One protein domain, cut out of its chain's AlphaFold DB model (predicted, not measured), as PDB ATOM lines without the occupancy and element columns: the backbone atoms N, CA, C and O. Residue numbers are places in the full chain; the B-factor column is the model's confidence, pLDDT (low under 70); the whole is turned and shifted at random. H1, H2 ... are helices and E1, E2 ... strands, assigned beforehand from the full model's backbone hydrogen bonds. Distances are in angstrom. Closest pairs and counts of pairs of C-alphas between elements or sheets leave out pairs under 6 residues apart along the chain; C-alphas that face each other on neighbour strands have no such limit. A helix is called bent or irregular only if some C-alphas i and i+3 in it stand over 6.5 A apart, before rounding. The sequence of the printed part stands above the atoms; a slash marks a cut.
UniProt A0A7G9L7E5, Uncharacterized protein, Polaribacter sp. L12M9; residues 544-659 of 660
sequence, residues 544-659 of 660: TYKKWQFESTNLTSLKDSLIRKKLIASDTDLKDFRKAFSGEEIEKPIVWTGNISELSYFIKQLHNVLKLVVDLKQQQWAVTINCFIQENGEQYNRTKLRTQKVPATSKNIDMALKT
ATOM      1  N   THR A 544     170.536 167.297 196.002       90.81
ATOM      2  CA  THR A 544     171.827 167.592 196.647       90.81
ATOM      3  C   THR A 544     171.780 168.998 197.220       90.81
ATOM      4  O   THR A 544     171.761 169.968 196.462       90.81
ATOM      5  N   TYR A 545     171.724 169.126 198.545       90.94
ATOM      6  CA  TYR A 545     171.742 170.424 199.219       90.94
ATOM      7  C   TYR A 545     173.117 171.083 199.065       90.94
ATOM      8  O   TYR A 545     174.134 170.511 199.443       90.94
ATOM      9  N   LYS A 546     173.171 172.298 198.504       87.12
ATOM     10  CA  LYS A 546     174.449 172.932 198.127       87.12
ATOM     11  C   LYS A 546     175.367 173.209 199.313       87.12
ATOM     12  O   LYS A 546     176.581 173.136 199.167       87.12
ATOM     13  N   LYS A 547     174.798 173.512 200.482       84.50
ATOM     14  CA  LYS A 547     175.560 173.813 201.701       84.50
ATOM     15  C   LYS A 547     175.773 172.598 202.607       84.50
ATOM     16  O   LYS A 547     176.119 172.756 203.774       84.50
ATOM     17  N   TRP A 548     175.579 171.383 202.091       78.38
ATOM     18  CA  TRP A 548     175.671 170.145 202.872       78.38
ATOM     19  C   TRP A 548     176.969 170.017 203.682       78.38
ATOM     20  O   TRP A 548     176.926 169.622 204.843       78.38
ATOM     21  N   GLN A 549     178.109 170.391 203.092       69.19
ATOM     22  CA  GLN A 549     179.432 170.277 203.720       69.19
ATOM     23  C   GLN A 549     179.674 171.281 204.864       69.19
ATOM     24  O   GLN A 549     180.563 171.050 205.676       69.19
ATOM     25  N   PHE A 550     178.887 172.361 204.954       67.19
ATOM     26  CA  PHE A 550     179.131 173.476 205.882       67.19
ATOM     27  C   PHE A 550     177.976 173.721 206.872       67.19
ATOM     28  O   PHE A 550     178.213 174.210 207.970       67.19
ATOM     29  N   GLU A 551     176.734 173.365 206.518       76.44
ATOM     30  CA  GLU A 551     175.515 173.710 207.274       76.44
ATOM     31  C   GLU A 551     174.514 172.528 207.342       76.44
ATOM     32  O   GLU A 551     173.305 172.684 207.152       76.44
ATOM     33  N   SER A 552     174.993 171.301 207.593       68.62
ATOM     34  CA  SER A 552     174.143 170.088 207.644       68.62
ATOM     35  C   SER A 552     173.095 170.091 208.773       68.62
ATOM     36  O   SER A 552     172.095 169.368 208.708       68.62
ATOM     37  N   THR A 553     173.277 170.933 209.793       79.81
ATOM     38  CA  THR A 553     172.321 171.168 210.885       79.81
ATOM     39  C   THR A 553     171.061 171.909 210.425       79.81
ATOM     40  O   THR A 553     169.995 171.670 210.993       79.81
ATOM     41  N   ASN A 554     171.116 172.706 209.349       86.00
ATOM     42  CA  ASN A 554     169.941 173.407 208.809       86.00
ATOM     43  C   ASN A 554     168.876 172.431 208.282       86.00
ATOM     44  O   ASN A 554     167.681 172.717 208.332       86.00
ATOM     45  N   LEU A 555     169.285 171.237 207.834       89.31
ATOM     46  CA  LEU A 555     168.351 170.182 207.428       89.31
ATOM     47  C   LEU A 555     167.578 169.599 208.616       89.31
ATOM     48  O   LEU A 555     166.431 169.194 208.444       89.31
ATOM     49  N   THR A 556     168.165 169.593 209.818       90.94
ATOM     50  CA  THR A 556     167.435 169.250 211.047       90.94
ATOM     51  C   THR A 556     166.361 170.304 211.323       90.94
ATOM     52  O   THR A 556     165.191 169.961 211.475       90.94
ATOM     53  N   SER A 557     166.722 171.589 211.262       91.06
ATOM     54  CA  SER A 557     165.775 172.699 211.439       91.06
ATOM     55  C   SER A 557     164.646 172.685 210.402       91.06
ATOM     56  O   SER A 557     163.488 172.933 210.748       91.06
ATOM     57  N   LEU A 558     164.960 172.345 209.144       93.50
ATOM     58  CA  LEU A 558     163.968 172.188 208.079       93.50
ATOM     59  C   LEU A 558     163.005 171.044 208.380       93.50
ATOM     60  O   LEU A 558     161.794 171.246 208.305       93.50
ATOM     61  N   LYS A 559     163.522 169.866 208.744       94.50
ATOM     62  CA  LYS A 559     162.701 168.711 209.121       94.50
ATOM     63  C   LYS A 559     161.720 169.084 210.233       94.50
ATOM     64  O   LYS A 559     160.516 168.889 210.080       94.50
ATOM     65  N   ASP A 560     162.215 169.683 211.311       93.06
ATOM     66  CA  ASP A 560     161.394 170.043 212.469       93.06
ATOM     67  C   ASP A 560     160.358 171.124 212.121       93.06
ATOM     68  O   ASP A 560     159.244 171.145 212.650       93.06
ATOM     69  N   SER A 561     160.693 172.038 211.206       93.31
ATOM     70  CA  SER A 561     159.751 173.028 210.678       93.31
ATOM     71  C   SER A 561     158.652 172.383 209.825       93.31
ATOM     72  O   SER A 561     157.475 172.703 210.001       93.31
ATOM     73  N   LEU A 562     159.007 171.432 208.953       93.69
ATOM     74  CA  LEU A 562     158.058 170.692 208.114       93.69
ATOM     75  C   LEU A 562     157.125 169.798 208.950       93.69
ATOM     76  O   LEU A 562     155.926 169.770 208.670       93.69
ATOM     77  N   ILE A 563     157.627 169.146 210.008       94.62
ATOM     78  CA  ILE A 563     156.805 168.361 210.950       94.62
ATOM     79  C   ILE A 563     155.830 169.272 211.705       94.62
ATOM     80  O   ILE A 563     154.627 169.018 211.705       94.62
ATOM     81  N   ARG A 564     156.309 170.378 212.297       93.50
ATOM     82  CA  ARG A 564     155.444 171.333 213.028       93.50
ATOM     83  C   ARG A 564     154.332 171.911 212.155       93.50
ATOM     84  O   ARG A 564     153.254 172.221 212.653       93.50
ATOM     85  N   LYS A 565     154.594 172.055 210.855       92.44
ATOM     86  CA  LYS A 565     153.640 172.555 209.861       92.44
ATOM     87  C   LYS A 565     152.793 171.462 209.207       92.44
ATOM     88  O   LYS A 565     151.999 171.795 208.335       92.44
ATOM     89  N   LYS A 566     152.930 170.203 209.644       92.19
ATOM     90  CA  LYS A 566     152.193 169.036 209.133       92.19
ATOM     91  C   LYS A 566     152.361 168.829 207.620       92.19
ATOM     92  O   LYS A 566     151.400 168.506 206.936       92.19
ATOM     93  N   LEU A 567     153.569 169.058 207.101       92.62
ATOM     94  CA  LEU A 567     153.902 168.845 205.685       92.62
ATOM     95  C   LEU A 567     154.580 167.490 205.436       92.62
ATOM     96  O   LEU A 567     154.507 166.962 204.328       92.62
ATOM     97  N   ILE A 568     155.216 166.921 206.463       95.38
ATOM     98  CA  ILE A 568     155.765 165.558 206.458       95.38
ATOM     99  C   ILE A 568     155.321 164.807 207.716       95.38
ATOM    100  O   ILE A 568     154.948 165.434 208.714       95.38
ATOM    101  N   ALA A 569     155.369 163.476 207.678       92.62
ATOM    102  CA  ALA A 569     154.971 162.632 208.803       92.62
ATOM    103  C   ALA A 569     155.850 162.864 210.047       92.62
ATOM    104  O   ALA A 569     157.069 163.036 209.945       92.62
ATOM    105  N   SER A 570     155.233 162.875 211.234       91.06
ATOM    106  CA  SER A 570     155.908 163.198 212.502       91.06
ATOM    107  C   SER A 570     156.945 162.163 212.938       91.06
ATOM    108  O   SER A 570     157.844 162.493 213.705       91.06
ATOM    109  N   ASP A 571     156.829 160.932 212.449       89.81
ATOM    110  CA  ASP A 571     157.739 159.812 212.694       89.81
ATOM    111  C   ASP A 571     158.892 159.732 211.676       89.81
ATOM    112  O   ASP A 571     159.692 158.797 211.720       89.81
ATOM    113  N   THR A 572     159.015 160.707 210.763       91.62
ATOM    114  CA  THR A 572     160.119 160.757 209.791       91.62
ATOM    115  C   THR A 572     161.462 160.759 210.529       91.62
ATOM    116  O   THR A 572     161.727 161.657 211.331       91.62
ATOM    117  N   ASP A 573     162.350 159.804 210.243       91.00
ATOM    118  CA  ASP A 573     163.685 159.747 210.847       91.00
ATOM    119  C   ASP A 573     164.604 160.844 210.269       91.00
ATOM    120  O   ASP A 573     164.495 161.234 209.105       91.00
ATOM    121  N   LEU A 574     165.514 161.397 211.083       90.06
ATOM    122  CA  LEU A 574     166.437 162.443 210.618       90.06
ATOM    123  C   LEU A 574     167.436 161.914 209.578       90.06
ATOM    124  O   LEU A 574     167.794 162.647 208.653       90.06
ATOM    125  N   LYS A 575     167.878 160.662 209.715       88.56
ATOM    126  CA  LYS A 575     168.785 159.994 208.780       88.56
ATOM    127  C   LYS A 575     168.135 159.858 207.405       88.56
ATOM    128  O   LYS A 575     168.748 160.242 206.409       88.56
ATOM    129  N   ASP A 576     166.886 159.401 207.368       87.56
ATOM    130  CA  ASP A 576     166.120 159.236 206.129       87.56
ATOM    131  C   ASP A 576     165.824 160.592 205.481       87.56
ATOM    132  O   ASP A 576     166.019 160.769 204.276       87.56
ATOM    133  N   PHE A 577     165.465 161.593 206.294       92.25
ATOM    134  CA  PHE A 577     165.248 162.954 205.808       92.25
ATOM    135  C   PHE A 577     166.500 163.530 205.139       92.25
ATOM    136  O   PHE A 577     166.434 164.050 204.030       92.25
ATOM    137  N   ARG A 578     167.665 163.398 205.782       90.00
ATOM    138  CA  ARG A 578     168.952 163.864 205.244       90.00
ATOM    139  C   ARG A 578     169.310 163.170 203.928       90.00
ATOM    140  O   ARG A 578     169.797 163.828 203.011       90.00
ATOM    141  N   LYS A 579     169.012 161.877 203.795       89.12
ATOM    142  CA  LYS A 579     169.305 161.083 202.591       89.12
ATOM    143  C   LYS A 579     168.536 161.562 201.352       89.12
ATOM    144  O   LYS A 579     169.042 161.463 200.240       89.12
ATOM    145  N   ALA A 580     167.371 162.192 201.525       89.88
ATOM    146  CA  ALA A 580     166.642 162.829 200.425       89.88
ATOM    147  C   ALA A 580     167.342 164.076 199.840       89.88
ATOM    148  O   ALA A 580     166.949 164.532 198.759       89.88
ATOM    149  N   PHE A 581     168.364 164.610 200.525       91.44
ATOM    150  CA  PHE A 581     169.114 165.816 200.152       91.44
ATOM    151  C   PHE A 581     170.639 165.603 200.027       91.44
ATOM    152  O   PHE A 581     171.370 166.587 199.868       91.44
ATOM    153  N   SER A 582     171.132 164.360 200.077       84.69
ATOM    154  CA  SER A 582     172.570 164.052 200.001       84.69
ATOM    155  C   SER A 582     173.107 163.873 198.574       84.69
ATOM    156  O   SER A 582     174.310 163.963 198.355       84.69
ATOM    157  N   GLY A 583     172.244 163.639 197.582       81.75
ATOM    158  CA  GLY A 583     172.623 163.206 196.230       81.75
ATOM    159  C   GLY A 583     172.792 161.688 196.078       81.75
ATOM    160  O   GLY A 583     172.991 161.210 194.961       81.75
ATOM    161  N   GLU A 584     172.679 160.927 197.171       80.62
ATOM    162  CA  GLU A 584     172.838 159.470 197.206       80.62
ATOM    163  C   GLU A 584     171.509 158.717 196.989       80.62
ATOM    164  O   GLU A 584     170.447 159.316 196.796       80.62
ATOM    165  N   GLU A 585     171.570 157.383 196.978       78.31
ATOM    166  CA  GLU A 585     170.400 156.511 196.850       78.31
ATOM    167  C   GLU A 585     169.493 156.571 198.088       78.31
ATOM    168  O   GLU A 585     169.962 156.593 199.223       78.31
ATOM    169  N   ILE A 586     168.178 156.595 197.859       83.06
ATOM    170  CA  ILE A 586     167.160 156.719 198.905       83.06
ATOM    171  C   ILE A 586     166.646 155.327 199.252       83.06
ATOM    172  O   ILE A 586     166.056 154.656 198.409       83.06
ATOM    173  N   GLU A 587     166.854 154.910 200.497       77.38
ATOM    174  CA  GLU A 587     166.347 153.632 201.016       77.38
ATOM    175  C   GLU A 587     164.883 153.747 201.450       77.38
ATOM    176  O   GLU A 587     164.078 152.868 201.149       77.38
ATOM    177  N   LYS A 588     164.526 154.852 202.118       86.50
ATOM    178  CA  LYS A 588     163.177 155.108 202.623       86.50
ATOM    179  C   LYS A 588     162.693 156.499 202.190       86.50
ATOM    180  O   LYS A 588     163.262 157.498 202.632       86.50
ATOM    181  N   PRO A 589     161.675 156.589 201.313       90.62
ATOM    182  CA  PRO A 589     161.076 157.865 200.933       90.62
ATOM    183  C   PRO A 589     160.388 158.555 202.117       90.62
ATOM    184  O   PRO A 589     159.868 157.903 203.022       90.62
ATOM    185  N   ILE A 590     160.342 159.884 202.081       93.75
ATOM    186  CA  ILE A 590     159.662 160.706 203.083       93.75
ATOM    187  C   ILE A 590     158.160 160.717 202.780       93.75
ATOM    188  O   ILE A 590     157.741 161.041 201.666       93.75
ATOM    189  N   VAL A 591     157.339 160.412 203.782       95.12
ATOM    190  CA  VAL A 591     155.880 160.525 203.668       95.12
ATOM    191  C   VAL A 591     155.492 162.001 203.734       95.12
ATOM    192  O   VAL A 591     155.698 162.669 204.750       95.12
ATOM    193  N   TRP A 592     154.952 162.518 202.631       95.50
ATOM    194  CA  TRP A 592     154.455 163.886 202.532       95.50
ATOM    195  C   TRP A 592     152.974 163.929 202.912       95.50
ATOM    196  O   TRP A 592     152.149 163.306 202.243       95.50
ATOM    197  N   THR A 593     152.652 164.673 203.969       92.50
ATOM    198  CA  THR A 593     151.299 164.786 204.545       92.50
ATOM    199  C   THR A 593     150.555 166.043 204.085       92.50
ATOM    200  O   THR A 593     149.347 166.158 204.280       92.50
ATOM    201  N   GLY A 594     151.249 166.983 203.435       88.12
ATOM    202  CA  GLY A 594     150.606 168.106 202.753       88.12
ATOM    203  C   GLY A 594     149.914 167.685 201.449       88.12
ATOM    204  O   GLY A 594     150.117 166.593 200.921       88.12
ATOM    205  N   ASN A 595     149.136 168.582 200.854       89.88
ATOM    206  CA  ASN A 595     148.523 168.330 199.553       89.88
ATOM    207  C   ASN A 595     149.554 168.376 198.402       89.88
ATOM    208  O   ASN A 595     150.672 168.887 198.522       89.88
ATOM    209  N   ILE A 596     149.162 167.858 197.234       90.12
ATOM    210  CA  ILE A 596     150.036 167.785 196.050       90.12
ATOM    211  C   ILE A 596     150.513 169.166 195.565       90.12
ATOM    212  O   ILE A 596     151.620 169.294 195.031       90.12
ATOM    213  N   SER A 597     149.702 170.214 195.750       90.12
ATOM    214  CA  SER A 597     150.077 171.583 195.393       90.12
ATOM    215  C   SER A 597     151.136 172.145 196.349       90.12
ATOM    216  O   SER A 597     152.038 172.850 195.899       90.12
ATOM    217  N   GLU A 598     151.098 171.775 197.631       92.94
ATOM    218  CA  GLU A 598     152.120 172.091 198.636       92.94
ATOM    219  C   GLU A 598     153.460 171.424 198.328       92.94
ATOM    220  O   GLU A 598     154.479 172.115 198.306       92.94
ATOM    221  N   LEU A 599     153.471 170.131 197.981       94.56
ATOM    222  CA  LEU A 599     154.705 169.454 197.562       94.56
ATOM    223  C   LEU A 599     155.285 170.089 196.291       94.56
ATOM    224  O   LEU A 599     156.480 170.374 196.210       94.56
ATOM    225  N   SER A 600     154.434 170.359 195.295       93.62
ATOM    226  CA  SER A 600     154.860 171.018 194.055       93.62
ATOM    227  C   SER A 600     155.476 172.392 194.315       93.62
ATOM    228  O   SER A 600     156.529 172.725 193.766       93.62
ATOM    229  N   TYR A 601     154.841 173.191 195.172       94.56
ATOM    230  CA  TYR A 601     155.331 174.516 195.520       94.56
ATOM    231  C   TYR A 601     156.646 174.452 196.309       94.56
ATOM    232  O   TYR A 601     157.580 175.170 195.958       94.56
ATOM    233  N   PHE A 602     156.768 173.544 197.284       94.88
ATOM    234  CA  PHE A 602     158.008 173.314 198.035       94.88
ATOM    235  C   PHE A 602     159.192 173.004 197.112       94.88
ATOM    236  O   PHE A 602     160.228 173.661 197.200       94.88
ATOM    237  N   ILE A 603     159.024 172.089 196.150       95.12
ATOM    238  CA  ILE A 603     160.089 171.733 195.200       95.12
ATOM    239  C   ILE A 603     160.404 172.880 194.230       95.12
ATOM    240  O   ILE A 603     161.575 173.126 193.935       95.12
ATOM    241  N   LYS A 604     159.393 173.622 193.752       92.12
ATOM    242  CA  LYS A 604     159.610 174.818 192.912       92.12
ATOM    243  C   LYS A 604     160.431 175.871 193.653       92.12
ATOM    244  O   LYS A 604     161.363 176.417 193.063       92.12
ATOM    245  N   GLN A 605     160.123 176.128 194.921       91.94
ATOM    246  CA  GLN A 605     160.873 177.083 195.734       91.94
ATOM    247  C   GLN A 605     162.303 176.599 195.990       91.94
ATOM    248  O   GLN A 605     163.253 177.321 195.700       91.94
ATOM    249  N   LEU A 606     162.465 175.347 196.424       91.12
ATOM    250  CA  LEU A 606     163.757 174.734 196.726       91.12
ATOM    251  C   LEU A 606     164.708 174.692 195.510       91.12
ATOM    252  O   LEU A 606     165.887 175.027 195.641       91.12
ATOM    253  N   HIS A 607     164.208 174.292 194.333       90.25
ATOM    254  CA  HIS A 607     165.021 174.071 193.127       90.25
ATOM    255  C   HIS A 607     165.056 175.277 192.174       90.25
ATOM    256  O   HIS A 607     166.134 175.682 191.747       90.25
ATOM    257  N   ASN A 608     163.905 175.856 191.810       86.12
ATOM    258  CA  ASN A 608     163.842 176.865 190.744       86.12
ATOM    259  C   ASN A 608     164.076 178.292 191.259       86.12
ATOM    260  O   ASN A 608     164.750 179.071 190.586       86.12
ATOM    261  N   VAL A 609     163.489 178.640 192.411       88.38
ATOM    262  CA  VAL A 609     163.463 180.026 192.915       88.38
ATOM    263  C   VAL A 609     164.660 180.305 193.819       88.38
ATOM    264  O   VAL A 609     165.516 181.110 193.466       88.38
ATOM    265  N   LEU A 610     164.752 179.609 194.954       86.50
ATOM    266  CA  LEU A 610     165.807 179.806 195.952       86.50
ATOM    267  C   LEU A 610     167.107 179.078 195.580       86.50
ATOM    268  O   LEU A 610     168.169 179.406 196.103       86.50
ATOM    269  N   LYS A 611     167.034 178.096 194.665       88.81
ATOM    270  CA  LYS A 611     168.179 177.327 194.139       88.81
ATOM    271  C   LYS A 611     169.081 176.748 195.243       88.81
ATOM    272  O   LYS A 611     170.306 176.723 195.088       88.81
ATOM    273  N   LEU A 612     168.476 176.276 196.337       85.81
ATOM    274  CA  LEU A 612     169.156 175.745 197.530       85.81
ATOM    275  C   LEU A 612     169.760 174.352 197.295       85.81
ATOM    276  O   LEU A 612     170.675 173.927 198.000       85.81
ATOM    277  N   VAL A 613     169.279 173.651 196.268       89.88
ATOM    278  CA  VAL A 613     169.810 172.363 195.803       89.88
ATOM    279  C   VAL A 613     170.524 172.515 194.458       89.88
ATOM    280  O   VAL A 613     170.309 173.493 193.736       89.88
ATOM    281  N   VAL A 614     171.418 171.578 194.134       85.31
ATOM    282  CA  VAL A 614     172.109 171.507 192.834       85.31
ATOM    283  C   VAL A 614     171.083 171.441 191.695       85.31
ATOM    284  O   VAL A 614     170.037 170.811 191.838       85.31
ATOM    285  N   ASP A 615     171.372 172.117 190.579       82.81
ATOM    286  CA  ASP A 615     170.485 172.156 189.412       82.81
ATOM    287  C   ASP A 615     170.415 170.780 188.736       82.81
ATOM    288  O   ASP A 615     171.426 170.217 188.312       82.81
ATOM    289  N   LEU A 616     169.197 170.252 188.629       78.31
ATOM    290  CA  LEU A 616     168.890 168.933 188.092       78.31
ATOM    291  C   LEU A 616     168.477 168.968 186.611       78.31
ATOM    292  O   LEU A 616     167.889 168.000 186.133       78.31
ATOM    293  N   LYS A 617     168.717 170.066 185.874       78.38
ATOM    294  CA  LYS A 617     168.451 170.189 184.421       78.38
ATOM    295  C   LYS A 617     167.054 169.677 184.018       78.38
ATOM    296  O   LYS A 617     166.911 168.839 183.132       78.38
ATOM    297  N   GLN A 618     166.009 170.171 184.691       77.31
ATOM    298  CA  GLN A 618     164.591 169.792 184.489       77.31
ATOM    299  C   GLN A 618     164.194 168.357 184.925       77.31
ATOM    300  O   GLN A 618     163.099 167.872 184.603       77.31
ATOM    301  N   GLN A 619     165.043 167.673 185.702       81.44
ATOM    302  CA  GLN A 619     164.743 166.363 186.302       81.44
ATOM    303  C   GLN A 619     164.246 166.433 187.757       81.44
ATOM    304  O   GLN A 619     163.981 165.393 188.355       81.44
ATOM    305  N   GLN A 620     164.030 167.626 188.318       86.44
ATOM    306  CA  GLN A 620     163.588 167.829 189.704       86.44
ATOM    307  C   GLN A 620     162.335 167.022 190.058       86.44
ATOM    308  O   GLN A 620     162.288 166.417 191.117       86.44
ATOM    309  N   TRP A 621     161.373 166.903 189.140       90.19
ATOM    310  CA  TRP A 621     160.154 166.122 189.377       90.19
ATOM    311  C   TRP A 621     160.376 164.608 189.363       90.19
ATOM    312  O   TRP A 621     159.640 163.889 190.026       90.19
ATOM    313  N   ALA A 622     161.360 164.120 188.601       85.56
ATOM    314  CA  ALA A 622     161.740 162.708 188.632       85.56
ATOM    315  C   ALA A 622     162.454 162.365 189.946       85.56
ATOM    316  O   ALA A 622     162.271 161.278 190.477       85.56
ATOM    317  N   VAL A 623     163.213 163.313 190.499       87.81
ATOM    318  CA  VAL A 623     163.846 163.173 191.813       87.81
ATOM    319  C   VAL A 623     162.818 163.294 192.943       87.81
ATOM    320  O   VAL A 623     162.835 162.481 193.860       87.81
ATOM    321  N   THR A 624     161.852 164.217 192.854       90.88
ATOM    322  CA  THR A 624     160.779 164.371 193.857       90.88
ATOM    323  C   THR A 624     160.035 163.069 194.122       90.88
ATOM    324  O   THR A 624     159.816 162.739 195.278       90.88
ATOM    325  N   ILE A 625     159.666 162.324 193.077       89.94
ATOM    326  CA  ILE A 625     158.902 161.073 193.226       89.94
ATOM    327  C   ILE A 625     159.741 159.911 193.781       89.94
ATOM    328  O   ILE A 625     159.175 158.905 194.197       89.94
ATOM    329  N   ASN A 626     161.072 160.046 193.797       88.62
ATOM    330  CA  ASN A 626     161.962 159.122 194.500       88.62
ATOM    331  C   ASN A 626     162.084 159.507 195.983       88.62
ATOM    332  O   ASN A 626     162.149 158.633 196.840       88.62
ATOM    333  N   CYS A 627     162.120 160.812 196.279       90.50
ATOM    334  CA  CYS A 627     162.287 161.337 197.636       90.50
ATOM    335  C   CYS A 627     161.005 161.316 198.473       90.50
ATOM    336  O   CYS A 627     161.100 161.184 199.689       90.50
ATOM    337  N   PHE A 628     159.834 161.489 197.855       93.00
ATOM    338  CA  PHE A 628     158.569 161.716 198.554       93.00
ATOM    339  C   PHE A 628     157.457 160.794 198.052       93.00
ATOM    340  O   PHE A 628     157.288 160.605 196.846       93.00
ATOM    341  N   ILE A 629     156.654 160.289 198.988       93.12
ATOM    342  CA  ILE A 629     155.462 159.467 198.733       93.12
ATOM    343  C   ILE A 629     154.235 160.059 199.428       93.12
ATOM    344  O   ILE A 629     154.358 160.919 200.302       93.12
ATOM    345  N   GLN A 630     153.049 159.643 198.995       88.44
ATOM    346  CA  GLN A 630     151.778 160.041 199.596       88.44
ATOM    347  C   GLN A 630     151.570 159.368 200.961       88.44
ATOM    348  O   GLN A 630     152.196 158.352 201.263       88.44
ATOM    349  N   GLU A 631     150.654 159.906 201.770       86.31
ATOM    350  CA  GLU A 631     150.281 159.340 203.079       86.31
ATOM    351  C   GLU A 631     149.744 157.900 202.979       86.31
ATOM    352  O   GLU A 631     150.001 157.083 203.857       86.31
ATOM    353  N   ASN A 632     149.090 157.550 201.867       80.31
ATOM    354  CA  ASN A 632     148.628 156.188 201.569       80.31
ATOM    355  C   ASN A 632     149.739 155.243 201.051       80.31
ATOM    356  O   ASN A 632     149.452 154.104 200.693       80.31
ATOM    357  N   GLY A 633     150.991 155.709 200.971       79.62
ATOM    358  CA  GLY A 633     152.138 154.944 200.472       79.62
ATOM    359  C   GLY A 633     152.317 154.952 198.948       79.62
ATOM    360  O   GLY A 633     153.305 154.407 198.452       79.62
ATOM    361  N   GLU A 634     151.421 155.584 198.184       85.38
ATOM    362  CA  GLU A 634     151.518 155.639 196.722       85.38
ATOM    363  C   GLU A 634     152.530 156.685 196.226       85.38
ATOM    364  O   GLU A 634     152.731 157.751 196.816       85.38
ATOM    365  N   GLN A 635     153.141 156.422 195.067       84.38
ATOM    366  CA  GLN A 635     154.021 157.390 194.410       84.38
ATOM    367  C   GLN A 635     153.230 158.521 193.747       84.38
ATOM    368  O   GLN A 635     152.177 158.318 193.141       84.38
ATOM    369  N   TYR A 636     153.778 159.735 193.790       84.62
ATOM    370  CA  TYR A 636     153.206 160.865 193.067       84.62
ATOM    371  C   TYR A 636     153.388 160.730 191.548       84.62
ATOM    372  O   TYR A 636     154.417 160.281 191.042       84.62
ATOM    373  N   ASN A 637     152.414 161.225 190.782       82.75
ATOM    374  CA  ASN A 637     152.546 161.340 189.332       82.75
ATOM    375  C   ASN A 637     153.346 162.604 188.954       82.75
ATOM    376  O   ASN A 637     152.910 163.732 189.208       82.75
ATOM    377  N   ARG A 638     154.488 162.418 188.275       78.00
ATOM    378  CA  ARG A 638     155.395 163.492 187.819       78.00
ATOM    379  C   ARG A 638     154.677 164.613 187.055       78.00
ATOM    380  O   ARG A 638     154.940 165.793 187.287       78.00
ATOM    381  N   THR A 639     153.777 164.257 186.140       74.00
ATOM    382  CA  THR A 639     153.063 165.215 185.283       74.00
ATOM    383  C   THR A 639     152.047 166.022 186.086       74.00
ATOM    384  O   THR A 639     151.916 167.226 185.856       74.00
ATOM    385  N   LYS A 640     151.392 165.396 187.077       79.69
ATOM    386  CA  LYS A 640     150.475 166.091 187.993       79.69
ATOM    387  C   LYS A 640     151.216 167.062 188.911       79.69
ATOM    388  O   LYS A 640     150.724 168.165 189.104       79.69
ATOM    389  N   LEU A 641     152.402 166.713 189.420       81.75
ATOM    390  CA  LEU A 641     153.207 167.614 190.261       81.75
ATOM    391  C   LEU A 641     153.616 168.899 189.523       81.75
ATOM    392  O   LEU A 641     153.527 169.988 190.086       81.75
ATOM    393  N   ARG A 642     154.014 168.807 188.248       77.44
ATOM    394  CA  ARG A 642     154.495 169.964 187.466       77.44
ATOM    395  C   ARG A 642     153.429 171.053 187.279       77.44
ATOM    396  O   ARG A 642     153.750 172.243 187.319       77.44
ATOM    397  N   THR A 643     152.177 170.647 187.086       77.44
ATOM    398  CA  THR A 643     151.052 171.509 186.684       77.44
ATOM    399  C   THR A 643     150.292 172.135 187.854       77.44
ATOM    400  O   THR A 643     149.378 172.926 187.628       77.44
ATOM    401  N   GLN A 644     150.676 171.840 189.102       87.25
ATOM    402  CA  GLN A 644     149.995 172.394 190.273       87.25
ATOM    403  C   GLN A 644     150.157 173.913 190.391       87.25
ATOM    404  O   GLN A 644     151.241 174.468 190.151       87.25
ATOM    405  N   LYS A 645     149.063 174.559 190.811       85.50
ATOM    406  CA  LYS A 645     149.001 175.982 191.162       85.50
ATOM    407  C   LYS A 645     149.621 176.226 192.543       85.50
ATOM    408  O   LYS A 645     149.862 175.290 193.301       85.50
ATOM    409  N   VAL A 646     149.895 177.491 192.853       89.56
ATOM    410  CA  VAL A 646     150.401 177.900 194.172       89.56
ATOM    411  C   VAL A 646     149.330 177.603 195.236       89.56
ATOM    412  O   VAL A 646     148.188 178.029 195.052       89.56
ATOM    413  N   PRO A 647     149.654 176.875 196.321       89.88
ATOM    414  CA  PRO A 647     148.702 176.564 197.382       89.88
ATOM    415  C   PRO A 647     148.418 177.801 198.246       89.88
ATOM    416  O   PRO A 647     149.298 178.635 198.459       89.88
ATOM    417  N   ALA A 648     147.213 177.890 198.815       85.56
ATOM    418  CA  ALA A 648     146.835 178.980 199.727       85.56
ATOM    419  C   ALA A 648     147.716 179.043 200.996       85.56
ATOM    420  O   ALA A 648     147.875 180.093 201.614       85.56
ATOM    421  N   THR A 649     148.327 177.919 201.360       89.38
ATOM    422  CA  THR A 649     149.226 177.724 202.504       89.38
ATOM    423  C   THR A 649     150.704 177.966 202.168       89.38
ATOM    424  O   THR A 649     151.569 177.660 202.987       89.38
ATOM    425  N   SER A 650     151.029 178.550 201.006       88.44
ATOM    426  CA  SER A 650     152.410 178.801 200.547       88.44
ATOM    427  C   SER A 650     153.307 179.474 201.591       88.44
ATOM    428  O   SER A 650     154.459 179.079 201.752       88.44
ATOM    429  N   LYS A 651     152.759 180.401 202.393       89.56
ATOM    430  CA  LYS A 651     153.480 181.067 203.495       89.56
ATOM    431  C   LYS A 651     154.094 180.081 204.495       89.56
ATOM    432  O   LYS A 651     155.175 180.335 205.019       89.56
ATOM    433  N   ASN A 652     153.432 178.955 204.766       87.62
ATOM    434  CA  ASN A 652     153.961 177.925 205.661       87.62
ATOM    435  C   ASN A 652     155.212 177.265 205.078       87.62
ATOM    436  O   ASN A 652     156.173 177.033 205.808       87.62
ATOM    437  N   ILE A 653     155.213 177.030 203.769       91.81
ATOM    438  CA  ILE A 653     156.334 176.445 203.037       91.81
ATOM    439  C   ILE A 653     157.496 177.439 202.967       91.81
ATOM    440  O   ILE A 653     158.633 177.068 203.250       91.81
ATOM    441  N   ASP A 654     157.214 178.712 202.688       91.06
ATOM    442  CA  ASP A 654     158.236 179.762 202.656       91.06
ATOM    443  C   ASP A 654     158.902 179.935 204.034       91.06
ATOM    444  O   ASP A 654     160.118 180.067 204.133       91.06
ATOM    445  N   MET A 655     158.124 179.877 205.124       88.44
ATOM    446  CA  MET A 655     158.664 179.887 206.491       88.44
ATOM    447  C   MET A 655     159.505 178.647 206.810       88.44
ATOM    448  O   MET A 655     160.471 178.763 207.558       88.44
ATOM    449  N   ALA A 656     159.141 177.473 206.282       88.81
ATOM    450  CA  ALA A 656     159.934 176.261 206.459       88.81
ATOM    451  C   ALA A 656     161.263 176.349 205.703       88.81
ATOM    452  O   ALA A 656     162.300 176.021 206.258       88.81
ATOM    453  N   LEU A 657     161.259 176.866 204.474       89.75
ATOM    454  CA  LEU A 657     162.473 177.012 203.671       89.75
ATOM    455  C   LEU A 657     163.435 178.081 204.199       89.75
ATOM    456  O   LEU A 657     164.625 177.971 203.946       89.75
ATOM    457  N   LYS A 658     162.963 179.065 204.977       89.06
ATOM    458  CA  LYS A 658     163.824 180.049 205.665       89.06
ATOM    459  C   LYS A 658     164.731 179.450 206.744       89.06
ATOM    460  O   LYS A 658     165.579 180.164 207.267       89.06
ATOM    461  N   THR A 659     164.526 178.190 207.130       83.56
ATOM    462  CA  THR A 659     165.424 177.504 208.070       83.56
ATOM    463  C   THR A 659     166.629 176.858 207.380       83.56
ATOM    464  O   THR A 659     167.466 176.296 208.085       83.56
TER     465      THR A 659
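This is residues 544 to 659 of the 660 residues of an uncharacterized protein of Polaribacter sp. L12M9 (UniProt A0A7G9L7E5). This is a compact, rounded cluster of short helices packed mostly crosswise, with a tiny pair of strands, E1 and E2, at one side. The longest helix, H3, crosses H6, and H6 also packs on H1; H2 packs on H1 near the beginning of H1, while H4 and H5 pack on each other and on H3, away from H6. The printed part has 116 residues, with six named helices and two named strands in the order H1 H2 E1 H3 H4 E2 H5 H6; the sheet has the order E1, E2 and is parallel. The class is mostly helix: of the 58 residues in named elements, helices hold 52 and strands 6. The radius of gyration of the C-alphas is 12.8 A, and the C-alphas span 34 by 31 by 29 A along their three main axes.

The printed part begins at Thr 544, and H1 takes residues 554 to 564, 15.2 A from first to last C-alpha, starting at C-alpha 554 (169.941, 173.407, 208.809). H2, residues 574 to 579, is 8.6 A long. E1, residues 590 to 592, is 6.1 A long. After a tight link comes H3, residues 596 to 609, 18.4 A long, beginning at C-alpha 596 (150.036, 167.785, 196.050). H3 is irregular, but only just: C-alphas 606 and 609 are 6.53 A apart. H4, residues 620 to 627, is 10.3 A long and is followed with no residue between by E2, residues 628 to 630, 7.1 A long. H5, residues 638 to 642, is 6.5 A long. H6, residues 650 to 657, is 10.7 A long and ends at C-alpha 657 (162.473, 177.012, 203.671).

H3 is the hub, touching three other helices. It touches H6 at a steep tilt of 52 degrees, the same way, the closest C-alphas being those of Phe 602 and Ile 653, 6.1 A apart. With residues 596 to 600 alone it touches H5, where the C-alphas of Ser 600 and Leu 641 are the closest, 5.4 A apart. With residues 603 to 607 alone H3 only just touches H4, with 3 pairs of C-alphas within 8 A; the closest are those of His 607 and Gln 620, 7.3 A apart, and the two run opposite ways at a steep tilt of 57 degrees. H4 and H5 touch, closest at the C-alphas of Trp 621 and Arg 638, 5.7 A apart. H6 touches H1 at a shallow tilt of 34.8 degrees, only just short of steep, opposite ways; their closest C-alphas, of Ser 561 and Ala 656, are 5.3 A apart. H1 touches H2 at a steep tilt of 62 degrees, opposite ways, the closest C-alphas being those of Leu 555 and Arg 578, 6.7 A apart. E1 and E2 are parallel neighbours, their directions 47 degrees apart, with N 592 and O 629 at 2.9 A and N 629 and O 590 at 3.0 A, within hydrogen-bond range. E1, H3, H4 and E2 form a strand-helix-strand unit, two parallel neighbour strands with helices between them along the chain, and its crossover is right-handed. Among the pairs that stay apart are H1 and H3, H2 and H6, and E2 and H6. Each O i to N i+4 pair is within hydrogen-bond range in H1, H2, H5 and H6; H3 has 9 of 10 and H4 has 3 of 4.

The two C-alphas farthest apart, those of Phe 550 and Asn 632, are 35.3 A apart, and the C-alphas of Thr 544 and Thr 659 are 16.4 A apart. The printed part has no cut, and no link between its named elements is long. The mean pLDDT of the printed part is 87.4; residues 549 to 550 and residue 552 are under 70.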